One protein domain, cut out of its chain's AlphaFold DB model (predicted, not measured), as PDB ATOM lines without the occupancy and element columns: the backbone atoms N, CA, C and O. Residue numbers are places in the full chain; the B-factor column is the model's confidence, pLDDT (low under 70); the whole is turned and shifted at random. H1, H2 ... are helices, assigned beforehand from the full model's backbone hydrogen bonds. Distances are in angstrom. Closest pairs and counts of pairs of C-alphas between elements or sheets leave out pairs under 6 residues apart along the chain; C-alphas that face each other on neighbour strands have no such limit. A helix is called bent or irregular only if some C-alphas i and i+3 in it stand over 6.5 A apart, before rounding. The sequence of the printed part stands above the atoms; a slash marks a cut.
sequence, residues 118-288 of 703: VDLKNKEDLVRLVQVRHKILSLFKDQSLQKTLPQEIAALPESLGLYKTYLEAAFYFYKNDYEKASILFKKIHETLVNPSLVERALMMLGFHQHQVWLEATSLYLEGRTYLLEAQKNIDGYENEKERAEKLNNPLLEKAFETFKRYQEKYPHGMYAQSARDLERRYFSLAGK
ATOM      1  N   VAL A 118     219.704 207.702 220.209       44.72
ATOM      2  CA  VAL A 118     219.559 208.924 221.026       44.72
ATOM      3  C   VAL A 118     218.183 209.606 220.877       44.72
ATOM      4  O   VAL A 118     217.752 210.306 221.791       44.72
ATOM      5  N   ASP A 119     217.441 209.344 219.793       48.91
ATOM      6  CA  ASP A 119     216.161 210.003 219.486       48.91
ATOM      7  C   ASP A 119     214.924 209.092 219.414       48.91
ATOM      8  O   ASP A 119     213.835 209.566 219.067       48.91
ATOM      9  N   LEU A 120     215.003 207.821 219.835       52.94
ATOM     10  CA  LEU A 120     213.775 207.131 220.246       52.94
ATOM     11  C   LEU A 120     213.350 207.710 221.599       52.94
ATOM     12  O   LEU A 120     213.636 207.164 222.661       52.94
ATOM     13  N   LYS A 121     212.664 208.864 221.545       53.03
ATOM     14  CA  LYS A 121     212.172 209.624 222.710       53.03
ATOM     15  C   LYS A 121     211.369 208.766 223.692       53.03
ATOM     16  O   LYS A 121     211.227 209.137 224.854       53.03
ATOM     17  N   ASN A 122     210.854 207.632 223.225       67.00
ATOM     18  CA  ASN A 122     210.168 206.643 224.025       67.00
ATOM     19  C   ASN A 122     211.074 205.429 224.299       67.00
ATOM     20  O   ASN A 122     211.231 204.544 223.456       67.00
ATOM     21  N   LYS A 123     211.630 205.363 225.515       72.50
ATOM     22  CA  LYS A 123     212.402 204.208 226.006       72.50
ATOM     23  C   LYS A 123     211.625 202.890 225.900       72.50
ATOM     24  O   LYS A 123     212.238 201.837 225.757       72.50
ATOM     25  N   GLU A 124     210.296 202.941 225.947       77.31
ATOM     26  CA  GLU A 124     209.442 201.762 225.826       77.31
ATOM     27  C   GLU A 124     209.509 201.141 224.423       77.31
ATOM     28  O   GLU A 124     209.561 199.919 224.293       77.31
ATOM     29  N   ASP A 125     209.601 201.961 223.372       76.81
ATOM     30  CA  ASP A 125     209.680 201.481 221.986       76.81
ATOM     31  C   ASP A 125     211.031 200.811 221.698       76.81
ATOM     32  O   ASP A 125     211.087 199.796 221.003       76.81
ATOM     33  N   LEU A 126     212.112 201.324 222.297       71.06
ATOM     34  CA  LEU A 126     213.436 200.695 222.271       71.06
ATOM     35  C   LEU A 126     213.433 199.334 222.959       71.06
ATOM     36  O   LEU A 126     213.929 198.355 222.403       71.06
ATOM     37  N   VAL A 127     212.854 199.264 224.158       79.88
ATOM     38  CA  VAL A 127     212.735 198.010 224.907       79.88
ATOM     39  C   VAL A 127     211.933 196.989 224.104       79.88
ATOM     40  O   VAL A 127     212.385 195.857 223.944       79.88
ATOM     41  N   ARG A 128     210.798 197.392 223.517       83.12
ATOM     42  CA  ARG A 128     209.989 196.520 222.651       83.12
ATOM     43  C   ARG A 128     210.769 196.048 221.422       83.12
ATOM     44  O   ARG A 128     210.729 194.865 221.100       83.12
ATOM     45  N   LEU A 129     211.528 196.931 220.770       82.50
ATOM     46  CA  LEU A 129     212.385 196.576 219.633       82.50
ATOM     47  C   LEU A 129     213.437 195.523 220.018       82.50
ATOM     48  O   LEU A 129     213.610 194.534 219.303       82.50
ATOM     49  N   VAL A 130     214.111 195.701 221.158       82.25
ATOM     50  CA  VAL A 130     215.112 194.750 221.668       82.25
ATOM     51  C   VAL A 130     214.470 193.413 222.026       82.25
ATOM     52  O   VAL A 130     215.001 192.368 221.656       82.25
ATOM     53  N   GLN A 131     213.308 193.428 222.681       86.94
ATOM     54  CA  GLN A 131     212.561 192.219 223.033       86.94
ATOM     55  C   GLN A 131     212.137 191.427 221.793       86.94
ATOM     56  O   GLN A 131     212.359 190.218 221.736       86.94
ATOM     57  N   VAL A 132     211.581 192.098 220.780       90.25
ATOM     58  CA  VAL A 132     211.196 191.454 219.514       90.25
ATOM     59  C   VAL A 132     212.425 190.879 218.816       90.25
ATOM     60  O   VAL A 132     212.401 189.722 218.396       90.25
ATOM     61  N   ARG A 133     213.535 191.625 218.751       88.44
ATOM     62  CA  ARG A 133     214.793 191.120 218.183       88.44
ATOM     63  C   ARG A 133     215.304 189.890 218.930       88.44
ATOM     64  O   ARG A 133     215.689 188.917 218.294       88.44
ATOM     65  N   HIS A 134     215.287 189.912 220.259       86.75
ATOM     66  CA  HIS A 134     215.718 188.782 221.074       86.75
ATOM     67  C   HIS A 134     214.845 187.542 220.832       86.75
ATOM     68  O   HIS A 134     215.368 186.447 220.648       86.75
ATOM     69  N   LYS A 135     213.522 187.709 220.737       90.44
ATOM     70  CA  LYS A 135     212.604 186.618 220.385       90.44
ATOM     71  C   LYS A 135     212.857 186.068 218.978       90.44
ATOM     72  O   LYS A 135     212.836 184.855 218.804       90.44
ATOM     73  N   ILE A 136     213.141 186.927 217.992       87.50
ATOM     74  CA  ILE A 136     213.548 186.491 216.644       87.50
ATOM     75  C   ILE A 136     214.817 185.640 216.726       87.50
ATOM     76  O   ILE A 136     214.860 184.561 216.143       87.50
ATOM     77  N   LEU A 137     215.824 186.085 217.484       83.50
ATOM     78  CA  LEU A 137     217.045 185.308 217.689       83.50
ATOM     79  C   LEU A 137     216.764 183.979 218.391       83.50
ATOM     80  O   LEU A 137     217.464 183.024 218.118       83.50
ATOM     81  N   SER A 138     215.729 183.872 219.222       85.25
ATOM     82  CA  SER A 138     215.348 182.626 219.903       85.25
ATOM     83  C   SER A 138     214.510 181.657 219.056       85.25
ATOM     84  O   SER A 138     214.197 180.566 219.533       85.25
ATOM     85  N   LEU A 139     214.190 181.983 217.795       80.00
ATOM     86  CA  LEU A 139     213.393 181.120 216.904       80.00
ATOM     87  C   LEU A 139     213.986 179.722 216.682       80.00
ATOM     88  O   LEU A 139     213.237 178.779 216.427       80.00
ATOM     89  N   PHE A 140     215.310 179.577 216.777       74.88
ATOM     90  CA  PHE A 140     215.968 178.272 216.658       74.88
ATOM     91  C   PHE A 140     215.757 177.384 217.894       74.88
ATOM     92  O   PHE A 140     215.834 176.164 217.773       74.88
ATOM     93  N   LYS A 141     215.479 177.976 219.065       79.25
ATOM     94  CA  LYS A 141     215.200 177.253 220.319       79.25
ATOM     95  C   LYS A 141     213.709 177.020 220.530       79.25
ATOM     96  O   LYS A 141     213.322 175.971 221.028       79.25
ATOM     97  N   ASP A 142     212.883 177.991 220.149       85.69
ATOM     98  CA  ASP A 142     211.440 177.950 220.358       85.69
ATOM     99  C   ASP A 142     210.682 178.279 219.066       85.69
ATOM    100  O   ASP A 142     210.461 179.437 218.699       85.69
ATOM    101  N   GLN A 143     210.230 177.229 218.377       85.06
ATOM    102  CA  GLN A 143     209.437 177.377 217.158       85.06
ATOM    103  C   GLN A 143     208.023 177.916 217.413       85.06
ATOM    104  O   GLN A 143     207.371 178.366 216.467       85.06
ATOM    105  N   SER A 144     207.528 177.906 218.657       89.44
ATOM    106  CA  SER A 144     206.203 178.453 218.971       89.44
ATOM    107  C   SER A 144     206.134 179.962 218.698       89.44
ATOM    108  O   SER A 144     205.096 180.458 218.243       89.44
ATOM    109  N   LEU A 145     207.272 180.659 218.822       89.00
ATOM    110  CA  LEU A 145     207.428 182.086 218.529       89.00
ATOM    111  C   LEU A 145     207.105 182.443 217.072       89.00
ATOM    112  O   LEU A 145     206.732 183.581 216.793       89.00
ATOM    113  N   GLN A 146     207.156 181.488 216.131       90.31
ATOM    114  CA  GLN A 146     206.776 181.736 214.733       90.31
ATOM    115  C   GLN A 146     205.324 182.209 214.575       90.31
ATOM    116  O   GLN A 146     205.000 182.860 213.580       90.31
ATOM    117  N   LYS A 147     204.446 181.872 215.531       91.75
ATOM    118  CA  LYS A 147     203.029 182.257 215.505       91.75
ATOM    119  C   LYS A 147     202.794 183.662 216.055       91.75
ATOM    120  O   LYS A 147     201.913 184.355 215.557       91.75
ATOM    121  N   THR A 148     203.558 184.074 217.067       92.94
ATOM    122  CA  THR A 148     203.336 185.335 217.791       92.94
ATOM    123  C   THR A 148     204.167 186.483 217.224       92.94
ATOM    124  O   THR A 148     203.661 187.597 217.101       92.94
ATOM    125  N   LEU A 149     205.403 186.215 216.789       93.38
ATOM    126  CA  LEU A 149     206.329 187.232 216.284       93.38
ATOM    127  C   LEU A 149     205.771 188.109 215.153       93.38
ATOM    128  O   LEU A 149     205.988 189.316 215.223       93.38
ATOM    129  N   PRO A 150     205.017 187.600 214.155       95.12
ATOM    130  CA  PRO A 150     204.430 188.465 213.130       95.12
ATOM    131  C   PRO A 150     203.504 189.545 213.704       95.12
ATOM    132  O   PRO A 150     203.536 190.688 213.255       95.12
ATOM    133  N   GLN A 151     202.701 189.199 214.716       94.50
ATOM    134  CA  GLN A 151     201.794 190.144 215.375       94.50
ATOM    135  C   GLN A 151     202.572 191.138 216.239       94.50
ATOM    136  O   GLN A 151     202.269 192.328 216.226       94.50
ATOM    137  N   GLU A 152     203.606 190.669 216.943       94.31
ATOM    138  CA  GLU A 152     204.472 191.526 217.755       94.31
ATOM    139  C   GLU A 152     205.264 192.528 216.899       94.31
ATOM    140  O   GLU A 152     205.323 193.706 217.241       94.31
ATOM    141  N   ILE A 153     205.807 192.095 215.754       93.31
ATOM    142  CA  ILE A 153     206.479 192.970 214.782       93.31
ATOM    143  C   ILE A 153     205.479 193.970 214.193       93.31
ATOM    144  O   ILE A 153     205.787 195.156 214.098       93.31
ATOM    145  N   ALA A 154     204.266 193.533 213.833       93.50
ATOM    146  CA  ALA A 154     203.233 194.419 213.299       93.50
ATOM    147  C   ALA A 154     202.795 195.494 214.309       93.50
ATOM    148  O   ALA A 154     202.537 196.630 213.905       93.50
ATOM    149  N   ALA A 155     202.764 195.156 215.603       93.69
ATOM    150  CA  ALA A 155     202.415 196.056 216.700       93.69
ATOM    151  C   ALA A 155     203.507 197.091 217.038       93.69
ATOM    152  O   ALA A 155     203.250 198.013 217.816       93.69
ATOM    153  N   LEU A 156     204.712 196.967 216.468       89.00
ATOM    154  CA  LEU A 156     205.762 197.969 216.631       89.00
ATOM    155  C   LEU A 156     205.356 199.313 215.985       89.00
ATOM    156  O   LEU A 156     204.780 199.311 214.888       89.00
ATOM    157  N   PRO A 157     205.681 200.456 216.620       85.06
ATOM    158  CA  PRO A 157     205.359 201.782 216.100       85.06
ATOM    159  C   PRO A 157     205.859 202.020 214.672       85.06
ATOM    160  O   PRO A 157     206.993 201.688 214.334       85.06
ATOM    161  N   GLU A 158     205.049 202.694 213.854       81.94
ATOM    162  CA  GLU A 158     205.443 203.120 212.499       81.94
ATOM    163  C   GLU A 158     206.630 204.098 212.506       81.94
ATOM    164  O   GLU A 158     207.394 204.160 211.546       81.94
ATOM    165  N   SER A 159     206.847 204.816 213.615       73.62
ATOM    166  CA  SER A 159     208.014 205.688 213.813       73.62
ATOM    167  C   SER A 159     209.352 204.945 213.760       73.62
ATOM    168  O   SER A 159     210.378 205.578 213.528       73.62
ATOM    169  N   LEU A 160     209.359 203.616 213.929       75.44
ATOM    170  CA  LEU A 160     210.558 202.788 213.774       75.44
ATOM    171  C   LEU A 160     210.946 202.572 212.301       75.44
ATOM    172  O   LEU A 160     212.072 202.152 212.030       75.44
ATOM    173  N   GLY A 161     210.051 202.868 211.350       83.88
ATOM    174  CA  GLY A 161     210.330 202.888 209.913       83.88
ATOM    175  C   GLY A 161     211.094 201.656 209.419       83.88
ATOM    176  O   GLY A 161     210.653 200.518 209.586       83.88
ATOM    177  N   LEU A 162     212.277 201.876 208.839       85.94
ATOM    178  CA  LEU A 162     213.111 200.815 208.264       85.94
ATOM    179  C   LEU A 162     213.595 199.769 209.284       85.94
ATOM    180  O   LEU A 162     213.876 198.638 208.892       85.94
ATOM    181  N   TYR A 163     213.643 200.082 210.583       85.50
ATOM    182  CA  TYR A 163     213.980 199.088 211.609       85.50
ATOM    183  C   TYR A 163     212.876 198.052 211.804       85.50
ATOM    184  O   TYR A 163     213.169 196.875 212.010       85.50
ATOM    185  N   LYS A 164     211.607 198.460 211.688       89.31
ATOM    186  CA  LYS A 164     210.478 197.523 211.690       89.31
ATOM    187  C   LYS A 164     210.584 196.568 210.498       89.31
ATOM    188  O   LYS A 164     210.495 195.357 210.678       89.31
ATOM    189  N   THR A 165     210.888 197.100 209.309       92.62
ATOM    190  CA  THR A 165     211.146 196.293 208.101       92.62
ATOM    191  C   THR A 165     212.348 195.360 208.274       92.62
ATOM    192  O   THR A 165     212.304 194.219 207.827       92.62
ATOM    193  N   TYR A 166     213.408 195.801 208.956       93.69
ATOM    194  CA  TYR A 166     214.567 194.959 209.263       93.69
ATOM    195  C   TYR A 166     214.211 193.775 210.163       93.69
ATOM    196  O   TYR A 166     214.632 192.656 209.884       93.69
ATOM    197  N   LEU A 167     213.425 193.991 211.222       94.00
ATOM    198  CA  LEU A 167     212.986 192.901 212.097       94.00
ATOM    199  C   LEU A 167     212.076 191.915 211.364       94.00
ATOM    200  O   LEU A 167     212.186 190.712 211.576       94.00
ATOM    201  N   GLU A 168     211.225 192.406 210.466       96.12
ATOM    202  CA  GLU A 168     210.423 191.555 209.589       96.12
ATOM    203  C   GLU A 168     211.306 190.716 208.645       96.12
ATOM    204  O   GLU A 168     211.130 189.502 208.542       96.12
ATOM    205  N   ALA A 169     212.315 191.330 208.019       96.50
ATOM    206  CA  ALA A 169     213.282 190.632 207.174       96.50
ATOM    207  C   ALA A 169     214.070 189.570 207.959       96.50
ATOM    208  O   ALA A 169     214.206 188.433 207.507       96.50
ATOM    209  N   ALA A 170     214.542 189.917 209.161       93.94
ATOM    210  CA  ALA A 170     215.247 189.007 210.056       93.94
ATOM    211  C   ALA A 170     214.350 187.844 210.501       93.94
ATOM    212  O   ALA A 170     214.785 186.697 210.488       93.94
ATOM    213  N   PHE A 171     213.083 188.102 210.831       95.94
ATOM    214  CA  PHE A 171     212.115 187.051 211.137       95.94
ATOM    215  C   PHE A 171     212.007 186.028 209.997       95.94
ATOM    216  O   PHE A 171     212.115 184.826 210.239       95.94
ATOM    217  N   TYR A 172     211.850 186.489 208.750       95.94
ATOM    218  CA  TYR A 172     211.799 185.589 207.597       95.94
ATOM    219  C   TYR A 172     213.127 184.865 207.356       95.94
ATOM    220  O   TYR A 172     213.111 183.673 207.048       95.94
ATOM    221  N   PHE A 173     214.261 185.534 207.580       93.06
ATOM    222  CA  PHE A 173     215.587 184.920 207.508       93.06
ATOM    223  C   PHE A 173     215.711 183.729 208.468       93.06
ATOM    224  O   PHE A 173     216.023 182.626 208.034       93.06
ATOM    225  N   TYR A 174     215.394 183.919 209.754       88.19
ATOM    226  CA  TYR A 174     215.475 182.861 210.772       88.19
ATOM    227  C   TYR A 174     214.392 181.782 210.630       88.19
ATOM    228  O   TYR A 174     214.522 180.694 211.187       88.19
ATOM    229  N   LYS A 175     213.332 182.051 209.860       90.06
ATOM    230  CA  LYS A 175     212.331 181.055 209.453       90.06
ATOM    231  C   LYS A 175     212.752 180.261 208.201       90.06
ATOM    232  O   LYS A 175     212.004 179.396 207.755       90.06
ATOM    233  N   ASN A 176     213.922 180.541 207.625       90.12
ATOM    234  CA  ASN A 176     214.387 179.986 206.349       90.12
ATOM    235  C   ASN A 176     213.485 180.354 205.144       90.12
ATOM    236  O   ASN A 176     213.456 179.646 204.139       90.12
ATOM    237  N   ASP A 177     212.738 181.462 205.230       93.81
ATOM    238  CA  ASP A 177     211.972 182.052 204.120       93.81
ATOM    239  C   ASP A 177     212.836 183.132 203.444       93.81
ATOM    240  O   ASP A 177     212.601 184.341 203.554       93.81
ATOM    241  N   TYR A 178     213.926 182.683 202.812       95.12
ATOM    242  CA  TYR A 178     214.969 183.566 202.285       95.12
ATOM    243  C   TYR A 178     214.491 184.425 201.114       95.12
ATOM    244  O   TYR A 178     214.989 185.536 200.937       95.12
ATOM    245  N   GLU A 179     213.496 183.963 200.355       95.88
ATOM    246  CA  GLU A 179     212.874 184.746 199.287       95.88
ATOM    247  C   GLU A 179     212.267 186.039 199.848       95.88
ATOM    248  O   GLU A 179     212.664 187.135 199.436       95.88
ATOM    249  N   LYS A 180     211.394 185.947 200.863       96.62
ATOM    250  CA  LYS A 180     210.808 187.137 201.502       96.62
ATOM    251  C   LYS A 180     211.845 187.983 202.221       96.62
ATOM    252  O   LYS A 180     211.803 189.209 202.118       96.62
ATOM    253  N   ALA A 181     212.783 187.345 202.920       97.25
ATOM    254  CA  ALA A 181     213.858 188.053 203.601       97.25
ATOM    255  C   ALA A 181     214.680 188.902 202.614       97.25
ATOM    256  O   ALA A 181     214.904 190.084 202.869       97.25
ATOM    257  N   SER A 182     215.052 188.341 201.455       96.25
ATOM    258  CA  SER A 182     215.831 189.046 200.428       96.25
ATOM    259  C   SER A 182     215.097 190.268 199.868       96.25
ATOM    260  O   SER A 182     215.698 191.331 199.722       96.25
ATOM    261  N   ILE A 183     213.783 190.159 199.629       96.88
ATOM    262  CA  ILE A 183     212.946 191.268 199.146       96.88
ATOM    263  C   ILE A 183     212.943 192.418 200.158       96.88
ATOM    264  O   ILE A 183     213.088 193.581 199.780       96.88
ATOM    265  N   LEU A 184     212.792 192.103 201.446       97.38
ATOM    266  CA  LEU A 184     212.736 193.112 202.500       97.38
ATOM    267  C   LEU A 184     214.105 193.754 202.762       97.38
ATOM    268  O   LEU A 184     214.176 194.978 202.866       97.38
ATOM    269  N   PHE A 185     215.195 192.979 202.799       97.06
ATOM    270  CA  PHE A 185     216.548 193.536 202.928       97.06
ATOM    271  C   PHE A 185     216.910 194.442 201.751       97.06
ATOM    272  O   PHE A 185     217.379 195.562 201.958       97.06
ATOM    273  N   LYS A 186     216.595 194.012 200.526       95.62
ATOM    274  CA  LYS A 186     216.778 194.829 199.327       95.62
ATOM    275  C   LYS A 186     215.978 196.131 199.397       95.62
ATOM    276  O   LYS A 186     216.525 197.196 199.127       95.62
ATOM    277  N   LYS A 187     214.711 196.077 199.831       94.50
ATOM    278  CA  LYS A 187     213.868 197.270 200.019       94.50
ATOM    279  C   LYS A 187     214.499 198.272 200.991       94.50
ATOM    280  O   LYS A 187     214.473 199.473 200.721       94.50
ATOM    281  N   ILE A 188     215.068 197.802 202.105       91.75
ATOM    282  CA  ILE A 188     215.760 198.669 203.072       91.75
ATOM    283  C   ILE A 188     216.964 199.341 202.408       91.75
ATOM    284  O   ILE A 188     217.103 200.561 202.487       91.75
ATOM    285  N   HIS A 189     217.798 198.561 201.717       88.88
ATOM    286  CA  HIS A 189     218.973 199.078 201.023       88.88
ATOM    287  C   HIS A 189     218.606 200.114 199.945       88.88
ATOM    288  O   HIS A 189     219.140 201.220 199.955       88.88
ATOM    289  N   GLU A 190     217.645 199.817 199.064       88.12
ATOM    290  CA  GLU A 190     217.209 200.726 197.992       88.12
ATOM    291  C   GLU A 190     216.636 202.046 198.528       88.12
ATOM    292  O   GLU A 190     216.903 203.109 197.962       88.12
ATOM    293  N   THR A 191     215.901 201.987 199.645       87.88
ATOM    294  CA  THR A 191     215.354 203.181 200.313       87.88
ATOM    295  C   THR A 191     216.473 204.074 200.857       87.88
ATOM    296  O   THR A 191     216.407 205.296 200.740       87.88
ATOM    297  N   LEU A 192     217.534 203.478 201.410       84.31
ATOM    298  CA  LEU A 192     218.674 204.211 201.971       84.31
ATOM    299  C   LEU A 192     219.632 204.757 200.901       84.31
ATOM    300  O   LEU A 192     220.222 205.814 201.109       84.31
ATOM    301  N   VAL A 193     219.758 204.087 199.749       80.06
ATOM    302  CA  VAL A 193     220.588 204.549 198.619       80.06
ATOM    303  C   VAL A 193     219.936 205.708 197.865       80.06
ATOM    304  O   VAL A 193     220.631 206.633 197.445       80.06
ATOM    305  N   ASN A 194     218.609 205.687 197.704       77.94
ATOM    306  CA  ASN A 194     217.856 206.727 197.000       77.94
ATOM    307  C   ASN A 194     216.843 207.420 197.925       77.94
ATOM    308  O   ASN A 194     215.635 207.340 197.683       77.94
ATOM    309  N   PRO A 195     217.312 208.146 198.954       67.69
ATOM    310  CA  PRO A 195     216.424 208.778 199.910       67.69
ATOM    311  C   PRO A 195     215.560 209.847 199.226       67.69
ATOM    312  O   PRO A 195     216.027 210.698 198.447       67.69
ATOM    313  N   SER A 196     214.273 209.841 199.550       69.69
ATOM    314  CA  SER A 196     213.343 210.924 199.246       69.69
ATOM    315  C   SER A 196     213.860 212.265 199.789       69.69
ATOM    316  O   SER A 196     214.795 212.338 200.589       69.69
ATOM    317  N   LEU A 197     213.258 213.375 199.353       62.31
ATOM    318  CA  LEU A 197     213.652 214.711 199.819       62.31
ATOM    319  C   LEU A 197     213.539 214.847 201.353       62.31
ATOM    320  O   LEU A 197     214.346 215.531 201.977       62.31
ATOM    321  N   VAL A 198     212.556 214.166 201.949       61.06
ATOM    322  CA  VAL A 198     212.314 214.132 203.398       61.06
ATOM    323  C   VAL A 198     213.391 213.312 204.109       61.06
ATOM    324  O   VAL A 198     213.942 213.763 205.106       61.06
ATOM    325  N   GLU A 199     213.759 212.153 203.565       60.19
ATOM    326  CA  GLU A 199     214.817 211.306 204.132       60.19
ATOM    327  C   GLU A 199     216.196 211.964 204.024       60.19
ATOM    328  O   GLU A 199     216.982 211.882 204.964       60.19
ATOM    329  N   ARG A 200     216.463 212.714 202.945       62.03
ATOM    330  CA  ARG A 200     217.669 213.553 202.820       62.03
ATOM    331  C   ARG A 200     217.716 214.669 203.857       62.03
ATOM    332  O   ARG A 200     218.780 214.948 204.404       62.03
ATOM    333  N   ALA A 201     216.580 215.314 204.122       57.78
ATOM    334  CA  ALA A 201     216.489 216.341 205.151       57.78
ATOM    335  C   ALA A 201     216.729 215.758 206.551       57.78
ATOM    336  O   ALA A 201     217.427 216.380 207.343       57.78
ATOM    337  N   LEU A 202     216.220 214.552 206.828       55.00
ATOM    338  CA  LEU A 202     216.508 213.828 208.065       55.00
ATOM    339  C   LEU A 202     217.995 213.457 208.141       55.00
ATOM    340  O   LEU A 202     218.655 213.830 209.097       55.00
ATOM    341  N   MET A 203     218.577 212.847 207.110       57.47
ATOM    342  CA  MET A 203     220.014 212.539 207.041       57.47
ATOM    343  C   MET A 203     220.910 213.729 207.440       57.47
ATOM    344  O   MET A 203     221.741 213.598 208.337       57.47
ATOM    345  N   MET A 204     220.664 214.913 206.862       55.06
ATOM    346  CA  MET A 204     221.429 216.140 207.135       55.06
ATOM    347  C   MET A 204     221.326 216.664 208.582       55.06
ATOM    348  O   MET A 204     222.137 217.498 208.977       55.06
ATOM    349  N   LEU A 205     220.362 216.192 209.378       55.66
ATOM    350  CA  LEU A 205     220.160 216.602 210.775       55.66
ATOM    351  C   LEU A 205     220.937 215.744 211.793       55.66
ATOM    352  O   LEU A 205     220.736 215.913 212.991       55.66
ATOM    353  N   GLY A 206     221.841 214.862 211.345       48.47
ATOM    354  CA  GLY A 206     222.749 214.111 212.227       48.47
ATOM    355  C   GLY A 206     222.405 212.631 212.422       48.47
ATOM    356  O   GLY A 206     223.089 211.940 213.169       48.47
ATOM    357  N   PHE A 207     221.416 212.097 211.699       55.56
ATOM    358  CA  PHE A 207     220.986 210.689 211.793       55.56
ATOM    359  C   PHE A 207     221.855 209.698 210.980       55.56
ATOM    360  O   PHE A 207     221.443 208.571 210.702       55.56
ATOM    361  N   HIS A 208     223.061 210.107 210.576       53.31
ATOM    362  CA  HIS A 208     223.862 209.407 209.569       53.31
ATOM    363  C   HIS A 208     224.426 208.045 210.011       53.31
ATOM    364  O   HIS A 208     224.456 207.123 209.200       53.31
ATOM    365  N   GLN A 209     224.850 207.865 211.267       55.06
ATOM    366  CA  GLN A 209     225.561 206.633 211.663       55.06
ATOM    367  C   GLN A 209     224.662 205.381 211.697       55.06
ATOM    368  O   GLN A 209     225.089 204.288 211.329       55.06
ATOM    369  N   HIS A 210     223.393 205.535 212.069       60.12
ATOM    370  CA  HIS A 210     222.426 204.432 212.176       60.12
ATOM    371  C   HIS A 210     221.978 203.910 210.815       60.12
ATOM    372  O   HIS A 210     221.832 202.705 210.602       60.12
ATOM    373  N   GLN A 211     221.825 204.829 209.870       67.81
ATOM    374  CA  GLN A 211     221.484 204.501 208.495       67.81
ATOM    375  C   GLN A 211     222.644 203.800 207.785       67.81
ATOM    376  O   GLN A 211     222.388 202.886 207.012       67.81
ATOM    377  N   VAL A 212     223.900 204.127 208.120       78.44
ATOM    378  CA  VAL A 212     225.079 203.411 207.599       78.44
ATOM    379  C   VAL A 212     225.105 201.955 208.072       78.44
ATOM    380  O   VAL A 212     225.300 201.059 207.252       78.44
ATOM    381  N   TRP A 213     224.853 201.685 209.362       84.31
ATOM    382  CA  TRP A 213     224.770 200.301 209.853       84.31
ATOM    383  C   TRP A 213     223.622 199.535 209.198       84.31
ATOM    384  O   TRP A 213     223.814 198.407 208.742       84.31
ATOM    385  N   LEU A 214     222.431 200.135 209.148       86.44
ATOM    386  CA  LEU A 214     221.245 199.474 208.617       86.44
ATOM    387  C   LEU A 214     221.394 199.185 207.120       86.44
ATOM    388  O   LEU A 214     221.021 198.104 206.661       86.44
ATOM    389  N   GLU A 215     221.994 200.111 206.374       88.94
ATOM    390  CA  GLU A 215     222.305 199.922 204.965       88.94
ATOM    391  C   GLU A 215     223.334 198.804 204.761       88.94
ATOM    392  O   GLU A 215     223.091 197.884 203.979       88.94
ATOM    393  N   ALA A 216     224.462 198.852 205.480       87.56
ATOM    394  CA  ALA A 216     225.511 197.842 205.389       87.56
ATOM    395  C   ALA A 216     224.973 196.447 205.742       87.56
ATOM    396  O   ALA A 216     225.168 195.488 204.995       87.56
ATOM    397  N   THR A 217     224.242 196.338 206.849       92.19
ATOM    398  CA  THR A 217     223.657 195.078 207.319       92.19
ATOM    399  C   THR A 217     222.650 194.524 206.321       92.19
ATOM    400  O   THR A 217     222.681 193.333 206.027       92.19
ATOM    401  N   SER A 218     221.782 195.373 205.769       95.00
ATOM    402  CA  SER A 218     220.767 194.928 204.811       95.00
ATOM    403  C   SER A 218     221.397 194.466 203.501       95.00
ATOM    404  O   SER A 218     221.022 193.410 203.008       95.00
ATOM    405  N   LEU A 219     222.405 195.176 202.985       95.56
ATOM    406  CA  LEU A 219     223.133 194.754 201.784       95.56
ATOM    407  C   LEU A 219     223.864 193.416 202.001       95.56
ATOM    408  O   LEU A 219     223.831 192.534 201.145       95.56
ATOM    409  N   TYR A 220     224.496 193.230 203.163       96.38
ATOM    410  CA  TYR A 220     225.146 191.964 203.508       96.38
ATOM    411  C   TYR A 220     224.134 190.807 203.637       96.38
ATOM    412  O   TYR A 220     224.350 189.728 203.080       96.38
ATOM    413  N   LEU A 221     223.011 191.021 204.332       96.44
ATOM    414  CA  LEU A 221     221.975 189.998 204.519       96.44
ATOM    415  C   LEU A 221     221.180 189.711 203.235       96.44
ATOM    416  O   LEU A 221     220.759 188.573 203.031       96.44
ATOM    417  N   GLU A 222     221.041 190.677 202.327       97.06
ATOM    418  CA  GLU A 222     220.566 190.446 200.956       97.06
ATOM    419  C   GLU A 222     221.473 189.426 200.243       97.06
ATOM    420  O   GLU A 222     220.996 188.404 199.755       97.06
ATOM    421  N   GLY A 223     222.798 189.615 200.280       96.19
ATOM    422  CA  GLY A 223     223.743 188.643 199.716       96.19
ATOM    423  C   GLY A 223     223.634 187.261 200.374       96.19
ATOM    424  O   GLY A 223     223.593 186.236 199.690       96.19
ATOM    425  N   ARG A 224     223.521 187.218 201.709       95.75
ATOM    426  CA  ARG A 224     223.412 185.964 202.478       95.75
ATOM    427  C   ARG A 224     222.109 185.216 202.193       95.75
ATOM    428  O   ARG A 224     222.141 183.997 202.063       95.75
ATOM    429  N   THR A 225     220.987 185.918 202.043       97.12
ATOM    430  CA  THR A 225     219.703 185.304 201.653       97.12
ATOM    431  C   THR A 225     219.758 184.713 200.252       97.12
ATOM    432  O   THR A 225     219.326 183.577 200.074       97.12
ATOM    433  N   TYR A 226     220.354 185.413 199.278       97.94
ATOM    434  CA  TYR A 226     220.566 184.850 197.944       97.94
ATOM    435  C   TYR A 226     221.437 183.594 197.976       97.94
ATOM    436  O   TYR A 226     221.087 182.602 197.343       97.94
ATOM    437  N   LEU A 227     222.526 183.601 198.749       95.62
ATOM    438  CA  LEU A 227     223.414 182.447 198.869       95.62
ATOM    439  C   LEU A 227     222.720 181.234 199.508       95.62
ATOM    440  O   LEU A 227     222.943 180.103 199.074       95.62
ATOM    441  N   LEU A 228     221.909 181.454 200.547       93.75
ATOM    442  CA  LEU A 228     221.185 180.386 201.240       93.75
ATOM    443  C   LEU A 228     220.045 179.827 200.387       93.75
ATOM    444  O   LEU A 228     219.920 178.613 200.267       93.75
ATOM    445  N   GLU A 229     219.264 180.688 199.729       94.94
ATOM    446  CA  GLU A 229     218.221 180.236 198.801       94.94
ATOM    447  C   GLU A 229     218.833 179.501 197.600       94.94
ATOM    448  O   GLU A 229     218.280 178.501 197.149       94.94
ATOM    449  N   ALA A 230     220.013 179.926 197.123       95.56
ATOM    450  CA  ALA A 230     220.708 179.249 196.032       95.56
ATOM    451  C   ALA A 230     221.048 177.786 196.346       95.56
ATOM    452  O   ALA A 230     221.024 176.944 195.450       95.56
ATOM    453  N   GLN A 231     221.338 177.495 197.616       92.81
ATOM    454  CA  GLN A 231     221.732 176.179 198.119       92.81
ATOM    455  C   GLN A 231     220.587 175.431 198.809       92.81
ATOM    456  O   GLN A 231     220.821 174.385 199.394       92.81
ATOM    457  N   LYS A 232     219.351 175.933 198.779       90.81
ATOM    458  CA  LYS A 232     218.242 175.382 199.578       90.81
ATOM    459  C   LYS A 232     217.931 173.911 199.306       90.81
ATOM    460  O   LYS A 232     217.416 173.224 200.181       90.81
ATOM    461  N   ASN A 233     218.228 173.451 198.095       86.00
ATOM    462  CA  ASN A 233     218.037 172.061 197.695       86.00
ATOM    463  C   ASN A 233     219.312 171.218 197.843       86.00
ATOM    464  O   ASN A 233     219.270 170.040 197.513       86.00
ATOM    465  N   ILE A 234     220.422 171.806 198.300       82.94
ATOM    466  CA  ILE A 234     221.689 171.115 198.553       82.94
ATOM    467  C   ILE A 234     221.664 170.567 199.981       82.94
ATOM    468  O   ILE A 234     221.506 171.326 200.935       82.94
ATOM    469  N   ASP A 235     221.835 169.259 200.118       75.25
ATOM    470  CA  ASP A 235     221.902 168.537 201.391       75.25
ATOM    471  C   ASP A 235     223.344 168.236 201.835       75.25
ATOM    472  O   ASP A 235     223.566 167.900 202.997       75.25
ATOM    473  N   GLY A 236     224.329 168.444 200.955       69.50
ATOM    474  CA  GLY A 236     225.752 168.271 201.248       69.50
ATOM    475  C   GLY A 236     226.299 166.895 200.873       69.50
ATOM    476  O   GLY A 236     227.512 166.699 200.958       69.50
ATOM    477  N   TYR A 237     225.442 165.984 200.408       60.97
ATOM    478  CA  TYR A 237     225.797 164.623 200.005       60.97
ATOM    479  C   TYR A 237     225.757 164.416 198.489       60.97
ATOM    480  O   TYR A 237     226.015 163.315 198.003       60.97
ATOM    481  N   GLU A 238     225.463 165.466 197.726       73.88
ATOM    482  CA  GLU A 238     225.445 165.404 196.272       73.88
ATOM    483  C   GLU A 238     226.843 165.238 195.675       73.88
ATOM    484  O   GLU A 238     227.788 165.961 196.031       73.88
ATOM    485  N   ASN A 239     226.931 164.376 194.658       74.62
ATOM    486  CA  ASN A 239     228.040 164.432 193.707       74.62
ATOM    487  C   ASN A 239     228.009 165.752 192.911       74.62
ATOM    488  O   ASN A 239     227.024 166.493 192.929       74.62
ATOM    489  N   GLU A 240     229.092 166.066 192.199       72.44
ATOM    490  CA  GLU A 240     229.234 167.343 191.485       72.44
ATOM    491  C   GLU A 240     228.076 167.615 190.509       72.44
ATOM    492  O   GLU A 240     227.549 168.728 190.451       72.44
ATOM    493  N   LYS A 241     227.623 166.579 189.795       79.06
ATOM    494  CA  LYS A 241     226.526 166.687 188.831       79.06
ATOM    495  C   LYS A 241     225.193 166.982 189.517       79.06
ATOM    496  O   LYS A 241     224.492 167.909 189.120       79.06
ATOM    497  N   GLU A 242     224.848 166.218 190.548       80.12
ATOM    498  CA  GLU A 242     223.630 166.430 191.336       80.12
ATOM    499  C   GLU A 242     223.626 167.815 191.983       80.12
ATOM    500  O   GLU A 242     222.619 168.519 191.951       80.12
ATOM    501  N   ARG A 243     224.774 168.251 192.510       81.12
ATOM    502  CA  ARG A 243     224.929 169.587 193.079       81.12
ATOM    503  C   ARG A 243     224.662 170.662 192.033       81.12
ATOM    504  O   ARG A 243     223.906 171.588 192.311       81.12
ATOM    505  N   ALA A 244     225.234 170.528 190.837       85.00
ATOM    506  CA  ALA A 244     225.023 171.469 189.742       85.00
ATOM    507  C   ALA A 244     223.550 171.545 189.296       85.00
ATOM    508  O   ALA A 244     223.087 172.618 188.916       85.00
ATOM    509  N   GLU A 245     222.803 170.437 189.373       88.00
ATOM    510  CA  GLU A 245     221.367 170.386 189.060       88.00
ATOM    511  C   GLU A 245     220.489 171.007 190.163       88.00
ATOM    512  O   GLU A 245     219.478 171.646 189.861       88.00
ATOM    513  N   LYS A 246     220.861 170.841 191.440       89.06
ATOM    514  CA  LYS A 246     220.099 171.363 192.590       89.06
ATOM    515  C   LYS A 246     220.416 172.828 192.930       89.06
ATOM    516  O   LYS A 246     219.605 173.488 193.586       89.06
ATOM    517  N   LEU A 247     221.571 173.338 192.503       93.81
ATOM    518  CA  LEU A 247     222.044 174.698 192.767       93.81
ATOM    519  C   LEU A 247     221.345 175.730 191.868       93.81
ATOM    520  O   LEU A 247     221.371 175.646 190.640       93.81
ATOM    521  N   ASN A 248     220.779 176.780 192.463       96.00
ATOM    522  CA  ASN A 248     220.228 177.898 191.693       96.00
ATOM    523  C   ASN A 248     221.340 178.899 191.334       96.00
ATOM    524  O   ASN A 248     221.586 179.873 192.050       96.00
ATOM    525  N   ASN A 249     222.003 178.655 190.202       94.06
ATOM    526  CA  ASN A 249     223.103 179.489 189.703       94.06
ATOM    527  C   ASN A 249     222.750 180.986 189.562       94.06
ATOM    528  O   ASN A 249     223.551 181.812 189.996       94.06
ATOM    529  N   PRO A 250     221.568 181.385 189.042       96.62
ATOM    530  CA  PRO A 250     221.177 182.796 189.021       96.62
ATOM    531  C   PRO A 250     221.159 183.475 190.398       96.62
ATOM    532  O   PRO A 250     221.554 184.634 190.512       96.62
ATOM    533  N   LEU A 251     220.696 182.787 191.449       96.94
ATOM    534  CA  LEU A 251     220.733 183.326 192.813       96.94
ATOM    535  C   LEU A 251     222.151 183.324 193.389       96.94
ATOM    536  O   LEU A 251     222.525 184.272 194.075       96.94
ATOM    537  N   LEU A 252     222.951 182.306 193.072       96.38
ATOM    538  CA  LEU A 252     224.347 182.238 193.493       96.38
ATOM    539  C   LEU A 252     225.173 183.405 192.922       96.38
ATOM    540  O   LEU A 252     225.923 184.043 193.659       96.38
ATOM    541  N   GLU A 253     224.993 183.732 191.640       96.88
ATOM    542  CA  GLU A 253     225.647 184.886 191.007       96.88
ATOM    543  C   GLU A 253     225.167 186.215 191.616       96.88
ATOM    544  O   GLU A 253     225.985 187.068 191.962       96.88
ATOM    545  N   LYS A 254     223.859 186.366 191.881       97.06
ATOM    546  CA  LYS A 254     223.338 187.541 192.607       97.06
ATOM    547  C   LYS A 254     223.939 187.688 194.002       97.06
ATOM    548  O   LYS A 254     224.196 188.814 194.437       97.06
ATOM    549  N   ALA A 255     224.154 186.583 194.717       97.19
ATOM    550  CA  ALA A 255     224.803 186.608 196.021       97.19
ATOM    551  C   ALA A 255     226.230 187.157 195.907       97.19
ATOM    552  O   ALA A 255     226.590 188.084 196.631       97.19
ATOM    553  N   PHE A 256     227.009 186.642 194.952       96.62
ATOM    554  CA  PHE A 256     228.380 187.081 194.697       96.62
ATOM    555  C   PHE A 256     228.467 188.562 194.318       96.62
ATOM    556  O   PHE A 256     229.218 189.312 194.941       96.62
ATOM    557  N   GLU A 257     227.645 189.021 193.371       97.12
ATOM    558  CA  GLU A 257     227.568 190.438 192.994       97.12
ATOM    559  C   GLU A 257     227.206 191.329 194.190       97.12
ATOM    560  O   GLU A 257     227.735 192.430 194.352       97.12
ATOM    561  N   THR A 258     226.320 190.856 195.066       96.62
ATOM    562  CA  THR A 258     225.898 191.593 196.260       96.62
ATOM    563  C   THR A 258     227.005 191.673 197.308       96.62
ATOM    564  O   THR A 258     227.259 192.759 197.832       96.62
ATOM    565  N   PHE A 259     227.735 190.583 197.559       96.12
ATOM    566  CA  PHE A 259     228.907 190.620 198.437       96.12
ATOM    567  C   PHE A 259     230.023 191.497 197.876       96.12
ATOM    568  O   PHE A 259     230.646 192.229 198.641       96.12
ATOM    569  N   LYS A 260     230.243 191.494 196.559       95.94
ATOM    570  CA  LYS A 260     231.217 192.385 195.922       95.94
ATOM    571  C   LYS A 260     230.844 193.857 196.118       95.94
ATOM    572  O   LYS A 260     231.670 194.628 196.595       95.94
ATOM    573  N   ARG A 261     229.579 194.225 195.868       95.69
ATOM    574  CA  ARG A 261     229.060 195.575 196.164       95.69
ATOM    575  C   ARG A 261     229.237 195.945 197.638       95.69
ATOM    576  O   ARG A 261     229.613 197.075 197.941       95.69
ATOM    577  N   TYR A 262     228.990 195.004 198.553       95.31
ATOM    578  CA  TYR A 262     229.225 195.218 199.982       95.31
ATOM    579  C   TYR A 262     230.702 195.504 200.275       95.31
ATOM    580  O   TYR A 262     230.994 196.479 200.958       95.31
ATOM    581  N   GLN A 263     231.628 194.695 199.755       94.12
ATOM    582  CA  GLN A 263     233.066 194.863 199.983       94.12
ATOM    583  C   GLN A 263     233.606 196.170 199.379       94.12
ATOM    584  O   GLN A 263     234.430 196.829 200.005       94.12
ATOM    585  N   GLU A 264     233.121 196.573 198.201       95.50
ATOM    586  CA  GLU A 264     233.483 197.847 197.562       95.50
ATOM    587  C   GLU A 264     232.997 199.052 198.376       95.50
ATOM    588  O   GLU A 264     233.726 200.030 198.545       95.50
ATOM    589  N   LYS A 265     231.766 198.985 198.900       93.81
ATOM    590  CA  LYS A 265     231.162 200.086 199.660       93.81
ATOM    591  C   LYS A 265     231.628 200.139 201.120       93.81
ATOM    592  O   LYS A 265     231.765 201.224 201.678       93.81
ATOM    593  N   TYR A 266     231.873 198.983 201.733       91.69
ATOM    594  CA  TYR A 266     232.223 198.821 203.145       91.69
ATOM    595  C   TYR A 266     233.476 197.938 203.318       91.69
ATOM    596  O   TYR A 266     233.403 196.892 203.970       91.69
ATOM    597  N   PRO A 267     234.651 198.347 202.796       91.31
ATOM    598  CA  PRO A 267     235.875 197.531 202.832       91.31
ATOM    599  C   PRO A 267     236.364 197.206 204.254       91.31
ATOM    600  O   PRO A 267     237.033 196.193 204.471       91.31
ATOM    601  N   HIS A 268     235.984 198.043 205.223       88.50
ATOM    602  CA  HIS A 268     236.243 197.882 206.658       88.50
ATOM    603  C   HIS A 268     234.938 197.768 207.473       88.50
ATOM    604  O   HIS A 268     234.913 198.070 208.661       88.50
ATOM    605  N   GLY A 269     233.826 197.398 206.826       87.75
ATOM    606  CA  GLY A 269     232.543 197.209 207.501       87.75
ATOM    607  C   GLY A 269     232.535 195.988 208.421       87.75
ATOM    608  O   GLY A 269     233.325 195.061 208.244       87.75
ATOM    609  N   MET A 270     231.579 195.949 209.356       86.00
ATOM    610  CA  MET A 270     231.427 194.857 210.334       86.00
ATOM    611  C   MET A 270     231.349 193.456 209.703       86.00
ATOM    612  O   MET A 270     231.749 192.482 210.329       86.00
ATOM    613  N   TYR A 271     230.863 193.341 208.463       88.94
ATOM    614  CA  TYR A 271     230.733 192.066 207.752       88.94
ATOM    615  C   TYR A 271     231.760 191.886 206.629       88.94
ATOM    616  O   TYR A 271     231.642 190.937 205.859       88.94
ATOM    617  N   ALA A 272     232.769 192.761 206.510       89.00
ATOM    618  CA  ALA A 272     233.735 192.722 205.406       89.00
ATOM    619  C   ALA A 272     234.462 191.377 205.330       89.00
ATOM    620  O   ALA A 272     234.635 190.827 204.245       89.00
ATOM    621  N   GLN A 273     234.820 190.806 206.481       85.31
ATOM    622  CA  GLN A 273     235.447 189.490 206.513       85.31
ATOM    623  C   GLN A 273     234.511 188.367 206.117       85.31
ATOM    624  O   GLN A 273     234.852 187.569 205.257       85.31
ATOM    625  N   SER A 274     233.316 188.341 206.702       88.88
ATOM    626  CA  SER A 274     232.332 187.318 206.376       88.88
ATOM    627  C   SER A 274     231.970 187.370 204.889       88.88
ATOM    628  O   SER A 274     231.937 186.339 204.233       88.88
ATOM    629  N   ALA A 275     231.799 188.561 204.308       91.69
ATOM    630  CA  ALA A 275     231.591 188.721 202.868       91.69
ATOM    631  C   ALA A 275     232.776 188.187 202.039       91.69
ATOM    632  O   ALA A 275     232.553 187.577 200.994       91.69
ATOM    633  N   ARG A 276     234.019 188.375 202.511       88.12
ATOM    634  CA  ARG A 276     235.228 187.791 201.905       88.12
ATOM    635  C   ARG A 276     235.300 186.270 202.038       88.12
ATOM    636  O   ARG A 276     235.812 185.625 201.130       88.12
ATOM    637  N   ASP A 277     234.806 185.697 203.129       87.69
ATOM    638  CA  ASP A 277     234.785 184.245 203.345       87.69
ATOM    639  C   ASP A 277     233.673 183.571 202.522       87.69
ATOM    640  O   ASP A 277     233.878 182.521 201.912       87.69
ATOM    641  N   LEU A 278     232.509 184.217 202.409       91.00
ATOM    642  CA  LEU A 278     231.394 183.747 201.581       91.00
ATOM    643  C   LEU A 278     231.719 183.773 200.078       91.00
ATOM    644  O   LEU A 278     231.135 183.008 199.313       91.00
ATOM    645  N   GLU A 279     232.692 184.579 199.657       90.38
ATOM    646  CA  GLU A 279     233.258 184.531 198.307       90.38
ATOM    647  C   GLU A 279     233.952 183.186 198.015       90.38
ATOM    648  O   GLU A 279     233.746 182.609 196.946       90.38
ATOM    649  N   ARG A 280     234.693 182.615 198.982       91.56
ATOM    650  CA  ARG A 280     235.264 181.261 198.836       91.56
ATOM    651  C   ARG A 280     234.165 180.212 198.720       91.56
ATOM    652  O   ARG A 280     234.229 179.338 197.855       91.56
ATOM    653  N   ARG A 281     233.107 180.335 199.531       90.38
ATOM    654  CA  ARG A 281     231.931 179.458 199.429       90.38
ATOM    655  C   ARG A 281     231.287 179.548 198.045       90.38
ATOM    656  O   ARG A 281     230.947 178.514 197.480       90.38
ATOM    657  N   TYR A 282     231.168 180.748 197.482       93.69
ATOM    658  CA  TYR A 282     230.696 180.935 196.112       93.69
ATOM    659  C   TYR A 282     231.587 180.217 195.091       93.69
ATOM    660  O   TYR A 282     231.060 179.444 194.295       93.69
ATOM    661  N   PHE A 283     232.913 180.404 195.125       93.19
ATOM    662  CA  PHE A 283     233.805 179.740 194.165       93.19
ATOM    663  C   PHE A 283     233.716 178.215 194.254       93.19
ATOM    664  O   PHE A 283     233.697 177.550 193.220       93.19
ATOM    665  N   SER A 284     233.590 177.674 195.469       89.75
ATOM    666  CA  SER A 284     233.380 176.241 195.695       89.75
ATOM    667  C   SER A 284     232.068 175.737 195.085       89.75
ATOM    668  O   SER A 284     232.062 174.731 194.383       89.75
ATOM    669  N   LEU A 285     230.955 176.443 195.310       89.50
ATOM    670  CA  LEU A 285     229.644 176.046 194.785       89.50
ATOM    671  C   LEU A 285     229.547 176.207 193.267       89.50
ATOM    672  O   LEU A 285     228.920 175.389 192.608       89.50
ATOM    673  N   ALA A 286     230.176 177.245 192.719       90.38
ATOM    674  CA  ALA A 286     230.167 177.550 191.293       90.38
ATOM    675  C   ALA A 286     231.166 176.706 190.476       90.38
ATOM    676  O   ALA A 286     231.327 176.964 189.284       90.38
ATOM    677  N   GLY A 287     231.889 175.765 191.100       87.56
ATOM    678  CA  GLY A 287     232.921 174.962 190.431       87.56
ATOM    679  C   GLY A 287     234.119 175.784 189.931       87.56
ATOM    680  O   GLY A 287     234.849 175.355 189.041       87.56
ATOM    681  N   LYS A 288     234.342 176.989 190.471       91.12
ATOM    682  CA  LYS A 288     235.424 177.903 190.062       91.12
ATOM    683  C   LYS A 288     236.701 177.607 190.852       91.12
ATOM    684  O   LYS A 288     237.193 178.464 191.587       91.12
TER     685      LYS A 288
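What this domain is: This is residues 118 to 288 of the 703 residues of an uncharacterized protein of Alphaproteobacteria bacterium (UniProt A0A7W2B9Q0). What does the model look like? Seven helices, H1, H2, H3, H4, H6, H8 and H9, stand up and down in a bundle, each running against the one before it in the chain, and their order makes a zigzag slab from the H1 and H2 side to the H9 side. The short helices H5 and H7 lie at opposite ends of the slab, in the turns before and after H6. What is it built of? The 171 printed residues have nine named helices, H1 to H9 in that order, and no named strand: the class is all helix. The whole is compact, with a radius of gyration of the C-alphas of 17.6 A and spans of 56 by 39 by 24 A.

Where its parts are: Where do the first helices lie? H1 is residues 123 to 140, 27.8 A long, from C-alpha 123 at (212.402, 204.208, 226.006); H2 is 145 to 154, H3 162 to 174, and H4 178 to 193, 22.0 A. H1 is irregular, with C-alphas 137 and 140 7.2 A apart, and H2 only just so, with C-alphas 147 and 150 6.8 A apart. And the others? H5 is 197 to 203, H6 208 to 230, 33.2 A, H7 240 to 246, H8 249 to 265, 24.3 A, and H9 272 to 285, 20.2 A, ending at C-alpha 285 at (229.644, 176.046, 194.785).

How they stand to each other: What does H1 touch? With residues 132 to 139 alone it touches H2, closest C-alphas Leu 139 and Leu 145 at 6.3 A, a hairpin. With residues 132 to 140 alone it touches H3, C-alphas of Ile 136 and Phe 171 closest at 5.7 A. What else stands round H3, the hub? It touches H2, C-alphas of Ile 153 and Glu 168 closest at 6.7 A, and H4, those of Ala 169 and Ala 181 at 4.4 A; it only just touches H6, with 3 pairs of C-alphas within 8 A, closest Phe 173 and Thr 225 at 7.2 A. How does the slab go on? H6 touches H4, C-alphas of Phe 185 and Ser 218 closest at 4.8 A, opposite ways at a shallow tilt of 30 degrees, and H8, those of Gly 223 and Ala 255 at 4.3 A. H8 and H9 form a hairpin, C-alphas of Phe 259 and Ala 275 closest at 5.5 A; H5 and H7 touch no helix. Are the backbones complete? Every O i to N i+4 pair is within hydrogen-bond range in H3 to H8, against 13 of 14 in H1, 4 of 6 in H2 and 9 of 10 in H9.

The domain as a whole: How far does it reach? The two C-alphas farthest apart, of Lys 121 and Lys 241, are 56.5 A apart. Is it unbroken? The printed part has no cut and no long link. Where is confidence low? The pLDDT is under 70 at residues 118 to 122, 195 to 211 and 236 to 237.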